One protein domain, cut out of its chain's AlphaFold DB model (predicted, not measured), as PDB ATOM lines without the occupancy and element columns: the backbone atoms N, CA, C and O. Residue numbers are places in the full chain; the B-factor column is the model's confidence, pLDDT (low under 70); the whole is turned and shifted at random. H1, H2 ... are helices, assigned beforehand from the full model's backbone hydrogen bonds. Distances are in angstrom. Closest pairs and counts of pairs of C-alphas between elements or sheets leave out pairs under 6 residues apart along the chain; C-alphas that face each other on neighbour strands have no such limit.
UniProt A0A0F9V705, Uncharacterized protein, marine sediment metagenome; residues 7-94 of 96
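What this domain is: This is residues 7 to 94 of the 96 residues of an uncharacterized protein of marine sediment metagenome (UniProt A0A0F9V705). H1 and H3 pack on long helix H2, with short H4 beside H3; from this body a loop, residues 44 to 76, reaches out and folds back, making the length. The 88 printed residues include four named helices, H1 to H4 in order, and no named strand: all helix, with under half in named elements. The whole is loose, radius of gyration of the C-alphas 16.2 A, spanning 50 by 25 by 21 A.

Where its parts are: Find C-alpha 26 at (127.785, 83.653, -12.285); H2 runs 25.6 A to residue 43. H1 is residues 7 to 16, H3 77 to 83, H4 88 to 92, ending at (113.336, 88.666, -6.889).

How they stand to each other: H2 and hub H3 form a hairpin, a steep 39 degrees; closest C-alphas Ala 37 and Arg 77, 5.6 A. H1 touches H3 at Ala 13 and Ala 83, closest C-alphas, 5.5 A. H3 and H4 touch only at the corner, closest C-alphas Glu 78 and Ala 88, 7.3 A. Each helix has every O i to N i+4 pair within hydrogen-bond range.

The domain as a whole: The printed part has no cut; H2 to H3 is a long link. Residues 87 to 94 are among those under pLDDT 70.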
ATOM      1  N   GLN A   7     131.375 106.237  -4.404       88.56
ATOM      2  CA  GLN A   7     132.513 105.705  -5.155       88.56
ATOM      3  C   GLN A   7     132.806 104.234  -4.812       88.56
ATOM      4  O   GLN A   7     133.188 103.466  -5.699       88.56
ATOM      5  N   HIS A   8     132.631 103.825  -3.548       88.38
ATOM      6  CA  HIS A   8     132.812 102.430  -3.132       88.38
ATOM      7  C   HIS A   8     131.750 101.527  -3.760       88.38
ATOM      8  O   HIS A   8     132.109 100.505  -4.342       88.38
ATOM      9  N   TYR A   9     130.476 101.927  -3.717       88.00
ATOM     10  CA  TYR A   9     129.395 101.159  -4.341       88.00
ATOM     11  C   TYR A   9     129.651 100.972  -5.837       88.00
ATOM     12  O   TYR A   9     129.621  99.847  -6.331       88.00
ATOM     13  N   LYS A  10     130.005 102.056  -6.540       88.00
ATOM     14  CA  LYS A  10     130.321 102.012  -7.971       88.00
ATOM     15  C   LYS A  10     131.503 101.097  -8.284       88.00
ATOM     16  O   LYS A  10     131.429 100.295  -9.205       88.00
ATOM     17  N   SER A  11     132.581 101.191  -7.507       88.62
ATOM     18  CA  SER A  11     133.782 100.375  -7.728       88.62
ATOM     19  C   SER A  11     133.503  98.883  -7.548       88.62
ATOM     20  O   SER A  11     134.052  98.063  -8.280       88.62
ATOM     21  N   ILE A  12     132.649  98.529  -6.583       87.69
ATOM     22  CA  ILE A  12     132.246  97.142  -6.339       87.69
ATOM     23  C   ILE A  12     131.319  96.654  -7.454       87.69
ATOM     24  O   ILE A  12     131.544  95.564  -7.973       87.69
ATOM     25  N   ALA A  13     130.355  97.466  -7.893       86.88
ATOM     26  CA  ALA A  13     129.502  97.120  -9.029       86.88
ATOM     27  C   ALA A  13     130.319  96.901 -10.318       86.88
ATOM     28  O   ALA A  13     130.160  95.880 -10.982       86.88
ATOM     29  N   ASP A  14     131.276  97.788 -10.616       86.75
ATOM     30  CA  ASP A  14     132.199  97.659 -11.754       86.75
ATOM     31  C   ASP A  14     133.120  96.430 -11.647       86.75
ATOM     32  O   ASP A  14     133.600  95.915 -12.657       86.75
ATOM     33  N   LEU A  15     133.443  95.981 -10.431       86.50
ATOM     34  CA  LEU A  15     134.229  94.766 -10.215       86.50
ATOM     35  C   LEU A  15     133.382  93.519 -10.490       86.50
ATOM     36  O   LEU A  15     133.849  92.600 -11.160       86.50
ATOM     37  N   LEU A  16     132.152  93.500  -9.977       83.56
ATOM     38  CA  LEU A  16     131.237  92.365 -10.078       83.56
ATOM     39  C   LEU A  16     130.669  92.210 -11.496       83.56
ATOM     40  O   LEU A  16     130.514  91.084 -11.965       83.56
ATOM     41  N   SER A  17     130.461  93.311 -12.221       81.12
ATOM     42  CA  SER A  17     129.967  93.303 -13.607       81.12
ATOM     43  C   SER A  17     130.980  92.784 -14.634       81.12
ATOM     44  O   SER A  17     130.600  92.402 -15.738       81.12
ATOM     45  N   LYS A  18     132.272  92.724 -14.284       79.50
ATOM     46  CA  LYS A  18     133.333  92.160 -15.141       79.50
ATOM     47  C   LYS A  18     133.367  90.634 -15.147       79.50
ATOM     48  O   LYS A  18     134.162  90.060 -15.892       79.50
ATOM     49  N   ALA A  19     132.567  89.974 -14.311       71.50
ATOM     50  CA  ALA A  19     132.453  88.525 -14.341       71.50
ATOM     51  C   ALA A  19     131.882  88.065 -15.694       71.50
ATOM     52  O   ALA A  19     130.899  88.615 -16.185       71.50
ATOM     53  N   ASP A  20     132.513  87.061 -16.307       69.56
ATOM     54  CA  ASP A  20     132.054  86.518 -17.586       69.56
ATOM     55  C   ASP A  20     130.675  85.849 -17.403       69.56
ATOM     56  O   ASP A  20     130.574  84.892 -16.625       69.56
ATOM     57  N   PRO A  21     129.628  86.296 -18.126       66.75
ATOM     58  CA  PRO A  21     128.267  85.776 -17.995       66.75
ATOM     59  C   PRO A  21     128.129  84.287 -18.351       66.75
ATOM     60  O   PRO A  21     127.150  83.649 -17.965       66.75
ATOM     61  N   SER A  22     129.106  83.717 -19.058       66.06
ATOM     62  CA  SER A  22     129.162  82.302 -19.442       66.06
ATOM     63  C   SER A  22     129.902  81.442 -18.414       66.06
ATOM     64  O   SER A  22     129.938  80.216 -18.539       66.06
ATOM     65  N   HIS A  23     130.514  82.061 -17.401       69.06
ATOM     66  CA  HIS A  23     131.277  81.350 -16.389       69.06
ATOM     67  C   HIS A  23     130.333  80.730 -15.341       69.06
ATOM     68  O   HIS A  23     129.462  81.417 -14.806       69.06
ATOM     69  N   PRO A  24     130.517  79.457 -14.945       65.31
ATOM     70  CA  PRO A  24     129.633  78.767 -13.991       65.31
ATOM     71  C   PRO A  24     129.566  79.416 -12.592       65.31
ATOM     72  O   PRO A  24     128.693  79.091 -11.793       65.31
ATOM     73  N   VAL A  25     130.456  80.368 -12.301       70.19
ATOM     74  CA  VAL A  25     130.475  81.155 -11.054       70.19
ATOM     75  C   VAL A  25     129.434  82.286 -11.067       70.19
ATOM     76  O   VAL A  25     129.166  82.872 -10.025       70.19
ATOM     77  N   MET A  26     128.769  82.567 -12.192       69.69
ATOM     78  CA  MET A  26     127.785  83.653 -12.285       69.69
ATOM     79  C   MET A  26     126.651  83.553 -11.266       69.69
ATOM     80  O   MET A  26     126.233  84.577 -10.741       69.69
ATOM     81  N   ILE A  27     126.189  82.346 -10.916       69.62
ATOM     82  CA  ILE A  27     125.176  82.169  -9.859       69.62
ATOM     83  C   ILE A  27     125.697  82.692  -8.509       69.62
ATOM     84  O   ILE A  27     124.956  83.350  -7.784       69.62
ATOM     85  N   GLN A  28     126.977  82.462  -8.200       76.69
ATOM     86  CA  GLN A  28     127.611  82.982  -6.984       76.69
ATOM     87  C   GLN A  28     127.788  84.501  -7.050       76.69
ATOM     88  O   GLN A  28     127.562  85.173  -6.051       76.69
ATOM     89  N   VAL A  29     128.123  85.057  -8.220       80.88
ATOM     90  CA  VAL A  29     128.226  86.514  -8.410       80.88
ATOM     91  C   VAL A  29     126.885  87.193  -8.131       80.88
ATOM     92  O   VAL A  29     126.861  88.196  -7.428       80.88
ATOM     93  N   LYS A  30     125.763  86.614  -8.586       80.88
ATOM     94  CA  LYS A  30     124.421  87.143  -8.284       80.88
ATOM     95  C   LYS A  30     124.136  87.195  -6.783       80.88
ATOM     96  O   LYS A  30     123.708  88.236  -6.293       80.88
ATOM     97  N   GLY A  31     124.417  86.105  -6.067       84.12
ATOM     98  CA  GLY A  31     124.252  86.049  -4.610       84.12
ATOM     99  C   GLY A  31     125.116  87.089  -3.894       84.12
ATOM    100  O   GLY A  31     124.617  87.845  -3.070       84.12
ATOM    101  N   ILE A  32     126.381  87.224  -4.304       87.12
ATOM    102  CA  ILE A  32     127.305  88.226  -3.756       87.12
ATOM    103  C   ILE A  32     126.783  89.653  -3.980       87.12
ATOM    104  O   ILE A  32     126.852  90.478  -3.071       87.12
ATOM    105  N   CYS A  33     126.235  89.963  -5.159       87.88
ATOM    106  CA  CYS A  33     125.627  91.268  -5.422       87.88
ATOM    107  C   CYS A  33     124.452  91.554  -4.478       87.88
ATOM    108  O   CYS A  33     124.337  92.675  -3.987       87.88
ATOM    109  N   LEU A  34     123.596  90.563  -4.211       87.75
ATOM    110  CA  LEU A  34     122.476  90.709  -3.276       87.75
ATOM    111  C   LEU A  34     122.969  90.938  -1.843       87.75
ATOM    112  O   LEU A  34     122.522  91.889  -1.205       87.75
ATOM    113  N   ASP A  35     123.939  90.149  -1.382       90.50
ATOM    114  CA  ASP A  35     124.523  90.286  -0.043       90.50
ATOM    115  C   ASP A  35     125.159  91.668   0.157       90.50
ATOM    116  O   ASP A  35     124.947  92.319   1.181       90.50
ATOM    117  N   PHE A  36     125.905  92.165  -0.836       90.25
ATOM    118  CA  PHE A  36     126.457  93.520  -0.791       90.25
ATOM    119  C   PHE A  36     125.367  94.587  -0.792       90.25
ATOM    120  O   PHE A  36     125.468  95.553  -0.037       90.25
ATOM    121  N   ALA A  37     124.321  94.421  -1.601       89.00
ATOM    122  CA  ALA A  37     123.216  95.367  -1.651       89.00
ATOM    123  C   ALA A  37     122.496  95.461  -0.293       89.00
ATOM    124  O   ALA A  37     122.176  96.559   0.166       89.00
ATOM    125  N   ASP A  38     122.302  94.329   0.380       89.38
ATOM    126  CA  ASP A  38     121.674  94.279   1.699       89.38
ATOM    127  C   ASP A  38     122.612  94.838   2.793       89.38
ATOM    128  O   ASP A  38     122.165  95.594   3.658       89.38
ATOM    129  N   LEU A  39     123.926  94.578   2.715       90.44
ATOM    130  CA  LEU A  39     124.929  95.187   3.604       90.44
ATOM    131  C   LEU A  39     124.995  96.714   3.454       90.44
ATOM    132  O   LEU A  39     125.056  97.432   4.453       90.44
ATOM    133  N   PHE A  40     124.972  97.230   2.225       90.38
ATOM    134  CA  PHE A  40     125.001  98.672   1.969       90.38
ATOM    135  C   PHE A  40     123.703  99.357   2.389       90.38
ATOM    136  O   PHE A  40     123.755 100.462   2.925       90.38
ATOM    137  N   ALA A  41     122.556  98.694   2.218       88.38
ATOM    138  CA  ALA A  41     121.279  99.181   2.731       88.38
ATOM    139  C   ALA A  41     121.259  99.238   4.267       88.38
ATOM    140  O   ALA A  41     120.723 100.186   4.837       88.38
ATOM    141  N   ALA A  42     121.865  98.257   4.940       88.06
ATOM    142  CA  ALA A  42     121.960  98.234   6.398       88.06
ATOM    143  C   ALA A  42     122.914  99.310   6.950       88.06
ATOM    144  O   ALA A  42     122.628  99.909   7.986       88.06
ATOM    145  N   ASP A  43     124.035  99.569   6.269       87.75
ATOM    146  CA  ASP A  43     125.018 100.586   6.674       87.75
ATOM    147  C   ASP A  43     124.578 102.021   6.332       87.75
ATOM    148  O   ASP A  43     124.864 102.970   7.068       87.75
ATOM    149  N   ASN A  44     123.853 102.189   5.227       85.62
ATOM    150  CA  ASN A  44     123.328 103.469   4.775       85.62
ATOM    151  C   ASN A  44     121.803 103.398   4.604       85.62
ATOM    152  O   ASN A  44     121.303 103.445   3.473       85.62
ATOM    153  N   PRO A  45     121.049 103.267   5.711       84.44
ATOM    154  CA  PRO A  45     119.603 103.197   5.639       84.44
ATOM    155  C   PRO A  45     119.026 104.538   5.166       84.44
ATOM    156  O   PRO A  45     119.593 105.597   5.470       84.44
ATOM    157  N   PRO A  46     117.882 104.520   4.462       82.81
ATOM    158  CA  PRO A  46     117.146 105.742   4.177       82.81
ATOM    159  C   PRO A  46     116.799 106.449   5.490       82.81
ATOM    160  O   PRO A  46     116.421 105.831   6.489       82.81
ATOM    161  N   SER A  47     116.958 107.765   5.501       82.75
ATOM    162  CA  SER A  47     116.621 108.591   6.648       82.75
ATOM    163  C   SER A  47     115.115 108.799   6.723       82.75
ATOM    164  O   SER A  47     114.440 108.996   5.718       82.75
ATOM    165  N   THR A  48     114.580 108.852   7.939       84.44
ATOM    166  CA  THR A  48     113.200 109.298   8.162       84.44
ATOM    167  C   THR A  48     113.030 110.794   7.927       84.44
ATOM    168  O   THR A  48     111.899 111.267   7.917       84.44
ATOM    169  N   ARG A  49     114.132 111.538   7.750       83.81
ATOM    170  CA  ARG A  49     114.135 112.977   7.504       83.81
ATOM    171  C   ARG A  49     114.864 113.333   6.222       83.81
ATOM    172  O   ARG A  49     115.940 112.821   5.925       83.81
ATOM    173  N   CYS A  50     114.298 114.281   5.502       84.19
ATOM    174  CA  CYS A  50     114.888 114.868   4.323       84.19
ATOM    175  C   CYS A  50     116.182 115.608   4.696       84.19
ATOM    176  O   CYS A  50     116.190 116.474   5.567       84.19
ATOM    177  N   TRP A  51     117.285 115.319   4.017       80.94
ATOM    178  CA  TRP A  51     118.565 116.005   4.217       80.94
ATOM    179  C   TRP A  51     118.546 117.454   3.723       80.94
ATOM    180  O   TRP A  51     119.335 118.276   4.183       80.94
ATOM    181  N   ASN A  52     117.637 117.772   2.801       82.06
ATOM    182  CA  ASN A  52     117.539 119.094   2.194       82.06
ATOM    183  C   ASN A  52     116.752 120.088   3.056       82.06
ATOM    184  O   ASN A  52     117.139 121.256   3.121       82.06
ATOM    185  N   CYS A  53     115.668 119.647   3.706       84.44
ATOM    186  CA  CYS A  53     114.786 120.519   4.494       84.44
ATOM    187  C   CYS A  53     114.544 120.066   5.941       84.44
ATOM    188  O   CYS A  53     114.050 120.856   6.738       84.44
ATOM    189  N   GLY A  54     114.915 118.837   6.308       83.12
ATOM    190  CA  GLY A  54     114.729 118.290   7.654       83.12
ATOM    191  C   GLY A  54     113.330 117.748   7.955       83.12
ATOM    192  O   GLY A  54     113.141 117.206   9.048       83.12
ATOM    193  N   ASP A  55     112.389 117.872   7.012       85.56
ATOM    194  CA  ASP A  55     111.030 117.333   7.134       85.56
ATOM    195  C   ASP A  55     111.039 115.808   7.140       85.56
ATOM    196  O   ASP A  55     111.921 115.180   6.553       85.56
ATOM    197  N   ASP A  56     110.059 115.207   7.804       83.69
ATOM    198  CA  ASP A  56     109.880 113.761   7.783       83.69
ATOM    199  C   ASP A  56     109.267 113.265   6.462       83.69
ATOM    200  O   ASP A  56     108.764 114.036   5.644       83.69
ATOM    201  N   ASN A  57     109.352 111.954   6.227       71.75
ATOM    202  CA  ASN A  57     108.799 111.327   5.023       71.75
ATOM    203  C   ASN A  57     107.261 111.275   4.990       71.75
ATOM    204  O   ASN A  57     106.696 110.952   3.947       71.75
ATOM    205  N   GLU A  58     106.598 111.589   6.104       75.50
ATOM    206  CA  GLU A  58     105.138 111.669   6.213       75.50
ATOM    207  C   GLU A  58     104.618 113.092   5.945       75.50
ATOM    208  O   GLU A  58     103.424 113.294   5.703       75.50
ATOM    209  N   SER A  59     105.505 114.089   5.943       72.88
ATOM    210  CA  SER A  59     105.174 115.474   5.648       72.88
ATOM    211  C   SER A  59     104.705 115.636   4.204       72.88
ATOM    212  O   SER A  59     105.431 115.385   3.243       72.88
ATOM    213  N   MET A  60     103.488 116.163   4.039       70.94
ATOM    214  CA  MET A  60     102.972 116.614   2.740       70.94
ATOM    215  C   MET A  60     103.559 117.969   2.300       70.94
ATOM    216  O   MET A  60     103.144 118.516   1.276       70.94
ATOM    217  N   ALA A  61     104.482 118.554   3.072       76.19
ATOM    218  CA  ALA A  61     105.119 119.809   2.701       76.19
ATOM    219  C   ALA A  61     106.016 119.612   1.473       76.19
ATOM    220  O   ALA A  61     106.693 118.597   1.328       76.19
ATOM    221  N   LEU A  62     106.049 120.606   0.584       79.00
ATOM    222  CA  LEU A  62     107.054 120.644  -0.474       79.00
ATOM    223  C   LEU A  62     108.427 120.884   0.156       79.00
ATOM    224  O   LEU A  62     108.555 121.719   1.053       79.00
ATOM    225  N   CYS A  63     109.453 120.191  -0.343       80.56
ATOM    226  CA  CYS A  63     110.816 120.439   0.106       80.56
ATOM    227  C   CYS A  63     111.171 121.919  -0.094       80.56
ATOM    228  O   CYS A  63     110.941 122.494  -1.160       80.56
ATOM    229  N   THR A  64     111.759 122.531   0.932       79.62
ATOM    230  CA  THR A  64     112.125 123.952   0.912       79.62
ATOM    231  C   THR A  64     113.252 124.276  -0.071       79.62
ATOM    232  O   THR A  64     113.463 125.450  -0.375       79.62
ATOM    233  N   ARG A  65     113.950 123.264  -0.608       75.12
ATOM    234  CA  ARG A  65     114.874 123.428  -1.735       75.12
ATOM    235  C   ARG A  65     114.123 123.335  -3.068       75.12
ATOM    236  O   ARG A  65     113.643 122.253  -3.418       75.12
ATOM    237  N   PRO A  66     114.051 124.431  -3.848       61.44
ATOM    238  CA  PRO A  66     113.415 124.404  -5.159       61.44
ATOM    239  C   PRO A  66     114.139 123.409  -6.078       61.44
ATOM    240  O   PRO A  66     115.361 123.445  -6.176       61.44
ATOM    241  N   ASN A  67     113.378 122.562  -6.777       64.06
ATOM    242  CA  ASN A  67     113.832 121.607  -7.804       64.06
ATOM    243  C   ASN A  67     114.605 120.354  -7.348       64.06
ATOM    244  O   ASN A  67     114.878 119.511  -8.197       64.06
ATOM    245  N   GLU A  68     114.925 120.180  -6.061       68.88
ATOM    246  CA  GLU A  68     115.645 118.976  -5.587       68.88
ATOM    247  C   GLU A  68     114.730 117.911  -4.960       68.88
ATOM    248  O   GLU A  68     115.163 116.778  -4.761       68.88
ATOM    249  N   GLY A  69     113.462 118.240  -4.681       78.62
ATOM    250  CA  GLY A  69     112.534 117.328  -4.006       78.62
ATOM    251  C   GLY A  69     113.020 116.913  -2.612       78.62
ATOM    252  O   GLY A  69     114.032 117.401  -2.101       78.62
ATOM    253  N   HIS A  70     112.272 116.020  -1.961       79.19
ATOM    254  CA  HIS A  70     112.730 115.447  -0.700       79.19
ATOM    255  C   HIS A  70     113.809 114.400  -0.958       79.19
ATOM    256  O   HIS A  70     113.579 113.430  -1.675       79.19
ATOM    257  N   ASN A  71     114.976 114.587  -0.343       80.31
ATOM    258  CA  ASN A  71     116.067 113.624  -0.379       80.31
ATOM    259  C   ASN A  71     116.226 112.992   1.000       80.31
ATOM    260  O   ASN A  71     116.784 113.602   1.908       80.31
ATOM    261  N   PHE A  72     115.747 111.765   1.147       81.19
ATOM    262  CA  PHE A  72     115.865 110.995   2.383       81.19
ATOM    263  C   PHE A  72     117.216 110.271   2.502       81.19
ATOM    264  O   PHE A  72     117.467 109.588   3.490       81.19
ATOM    265  N   GLY A  73     118.116 110.446   1.530       80.50
ATOM    266  CA  GLY A  73     119.406 109.771   1.492       80.50
ATOM    267  C   GLY A  73     119.270 108.248   1.456       80.50
ATOM    268  O   GLY A  73     118.234 107.700   1.078       80.50
ATOM    269  N   GLY A  74     120.334 107.572   1.880       84.69
ATOM    270  CA  GLY A  74     120.413 106.116   1.903       84.69
ATOM    271  C   GLY A  74     121.015 105.511   0.636       84.69
ATOM    272  O   GLY A  74     121.260 106.185  -0.367       84.69
ATOM    273  N   PHE A  75     121.313 104.220   0.712       87.56
ATOM    274  CA  PHE A  75     121.846 103.448  -0.401       87.56
ATOM    275  C   PHE A  75     120.737 103.076  -1.395       87.56
ATOM    276  O   PHE A  75     119.719 102.493  -1.021       87.56
ATOM    277  N   ASN A  76     120.955 103.378  -2.679       86.44
ATOM    278  CA  ASN A  76     120.046 102.977  -3.750       86.44
ATOM    279  C   ASN A  76     120.338 101.531  -4.181       86.44
ATOM    280  O   ASN A  76     121.220 101.266  -5.004       86.44
ATOM    281  N   ARG A  77     119.568 100.605  -3.604       87.19
ATOM    282  CA  ARG A  77     119.676  99.163  -3.848       87.19
ATOM    283  C   ARG A  77     119.448  98.792  -5.310       87.19
ATOM    284  O   ARG A  77     120.179  97.962  -5.840       87.19
ATOM    285  N   GLU A  78     118.450  99.392  -5.947       86.25
ATOM    286  CA  GLU A  78     118.061  99.073  -7.323       86.25
ATOM    287  C   GLU A  78     119.161  99.477  -8.300       86.25
ATOM    288  O   GLU A  78     119.639  98.638  -9.060       86.25
ATOM    289  N   TRP A  79     119.657 100.711  -8.179       88.44
ATOM    290  CA  TRP A  79     120.760 101.206  -9.000       88.44
ATOM    291  C   TRP A  79     122.011 100.326  -8.892       88.44
ATOM    292  O   TRP A  79     122.658 100.037  -9.897       88.44
ATOM    293  N   PHE A  80     122.363  99.879  -7.683       88.94
ATOM    294  CA  PHE A  80     123.532  99.021  -7.494       88.94
ATOM    295  C   PHE A  80     123.361  97.657  -8.170       88.94
ATOM    296  O   PHE A  80     124.292  97.170  -8.807       88.94
ATOM    297  N   LEU A  81     122.179  97.046  -8.063       87.50
ATOM    298  CA  LEU A  81     121.902  95.762  -8.709       87.50
ATOM    299  C   LEU A  81     121.916  95.886 -10.237       87.50
ATOM    300  O   LEU A  81     122.526  95.046 -10.901       87.50
ATOM    301  N   GLU A  82     121.351  96.962 -10.785       87.50
ATOM    302  CA  GLU A  82     121.439  97.266 -12.216       87.50
ATOM    303  C   GLU A  82     122.892  97.467 -12.665       87.50
ATOM    304  O   GLU A  82     123.304  96.929 -13.693       87.50
ATOM    305  N   ALA A  83     123.702  98.180 -11.874       86.31
ATOM    306  CA  ALA A  83     125.127  98.378 -12.147       86.31
ATOM    307  C   ALA A  83     125.931  97.066 -12.089       86.31
ATOM    308  O   ALA A  83     126.919  96.908 -12.806       86.31
ATOM    309  N   CYS A  84     125.481  96.096 -11.292       84.56
ATOM    310  CA  CYS A  84     125.994  94.726 -11.284       84.56
ATOM    311  C   CYS A  84     125.498  93.871 -12.468       84.56
ATOM    312  O   CYS A  84     125.883  92.707 -12.578       84.56
ATOM    313  N   GLY A  85     124.644  94.409 -13.346       81.69
ATOM    314  CA  GLY A  85     124.065  93.695 -14.485       81.69
ATOM    315  C   GLY A  85     122.898  92.771 -14.123       81.69
ATOM    316  O   GLY A  85     122.575  91.872 -14.899       81.69
ATOM    317  N   LEU A  86     122.279  92.960 -12.953       79.44
ATOM    318  CA  LEU A  86     121.098  92.216 -12.518       79.44
ATOM    319  C   LEU A  86     119.833  93.017 -12.813       79.44
ATOM    320  O   LEU A  86     119.719  94.172 -12.414       79.44
ATOM    321  N   THR A  87     118.858  92.395 -13.476       68.75
ATOM    322  CA  THR A  87     117.519  92.987 -13.599       68.75
ATOM    323  C   THR A  87     116.719  92.761 -12.314       68.75
ATOM    324  O   THR A  87     116.959  91.788 -11.593       68.75
ATOM    325  N   ALA A  88     115.741  93.630 -12.034       60.00
ATOM    326  CA  ALA A  88     114.854  93.503 -10.870       60.00
ATOM    327  C   ALA A  88     114.217  92.101 -10.769       60.00
ATOM    328  O   ALA A  88     114.271  91.467  -9.717       60.00
ATOM    329  N   GLU A  89     113.769  91.551 -11.902       58.16
ATOM    330  CA  GLU A  89     113.187  90.206 -11.999       58.16
ATOM    331  C   GLU A  89     114.164  89.089 -11.583       58.16
ATOM    332  O   GLU A  89     113.761  88.074 -11.018       58.16
ATOM    333  N   GLN A  90     115.467  89.260 -11.832       62.78
ATOM    334  CA  GLN A  90     116.493  88.293 -11.427       62.78
ATOM    335  C   GLN A  90     116.867  88.409  -9.945       62.78
ATOM    336  O   GLN A  90     117.353  87.436  -9.368       62.78
ATOM    337  N   ALA A  91     116.659  89.579  -9.339       57.09
ATOM    338  CA  ALA A  91     116.885  89.812  -7.917       57.09
ATOM    339  C   ALA A  91     115.734  89.280  -7.045       57.09
ATOM    340  O   ALA A  91     115.957  88.934  -5.885       57.09
ATOM    341  N   GLU A  92     114.517  89.187  -7.590       56.78
ATOM    342  CA  GLU A  92     113.336  88.666  -6.889       56.78
ATOM    343  C   GLU A  92     113.268  87.129  -6.875       56.78
ATOM    344  O   GLU A  92     112.862  86.545  -5.875       56.78
ATOM    345  N   GLN A  93     113.752  86.453  -7.923       55.94
ATOM    346  CA  GLN A  93     113.702  84.985  -8.061       55.94
ATOM    347  C   GLN A  93     114.627  84.195  -7.114       55.94
ATOM    348  O   GLN A  93     114.572  82.970  -7.099       55.94
ATOM    349  N   GLN A  94     115.494  84.857  -6.340       52.97
ATOM    350  CA  GLN A  94     116.376  84.203  -5.356       52.97
ATOM    351  C   GLN A  94     115.901  84.356  -3.900       52.97
ATOM    352  O   GLN A  94     116.617  83.958  -2.985       52.97
TER     353      GLN A  94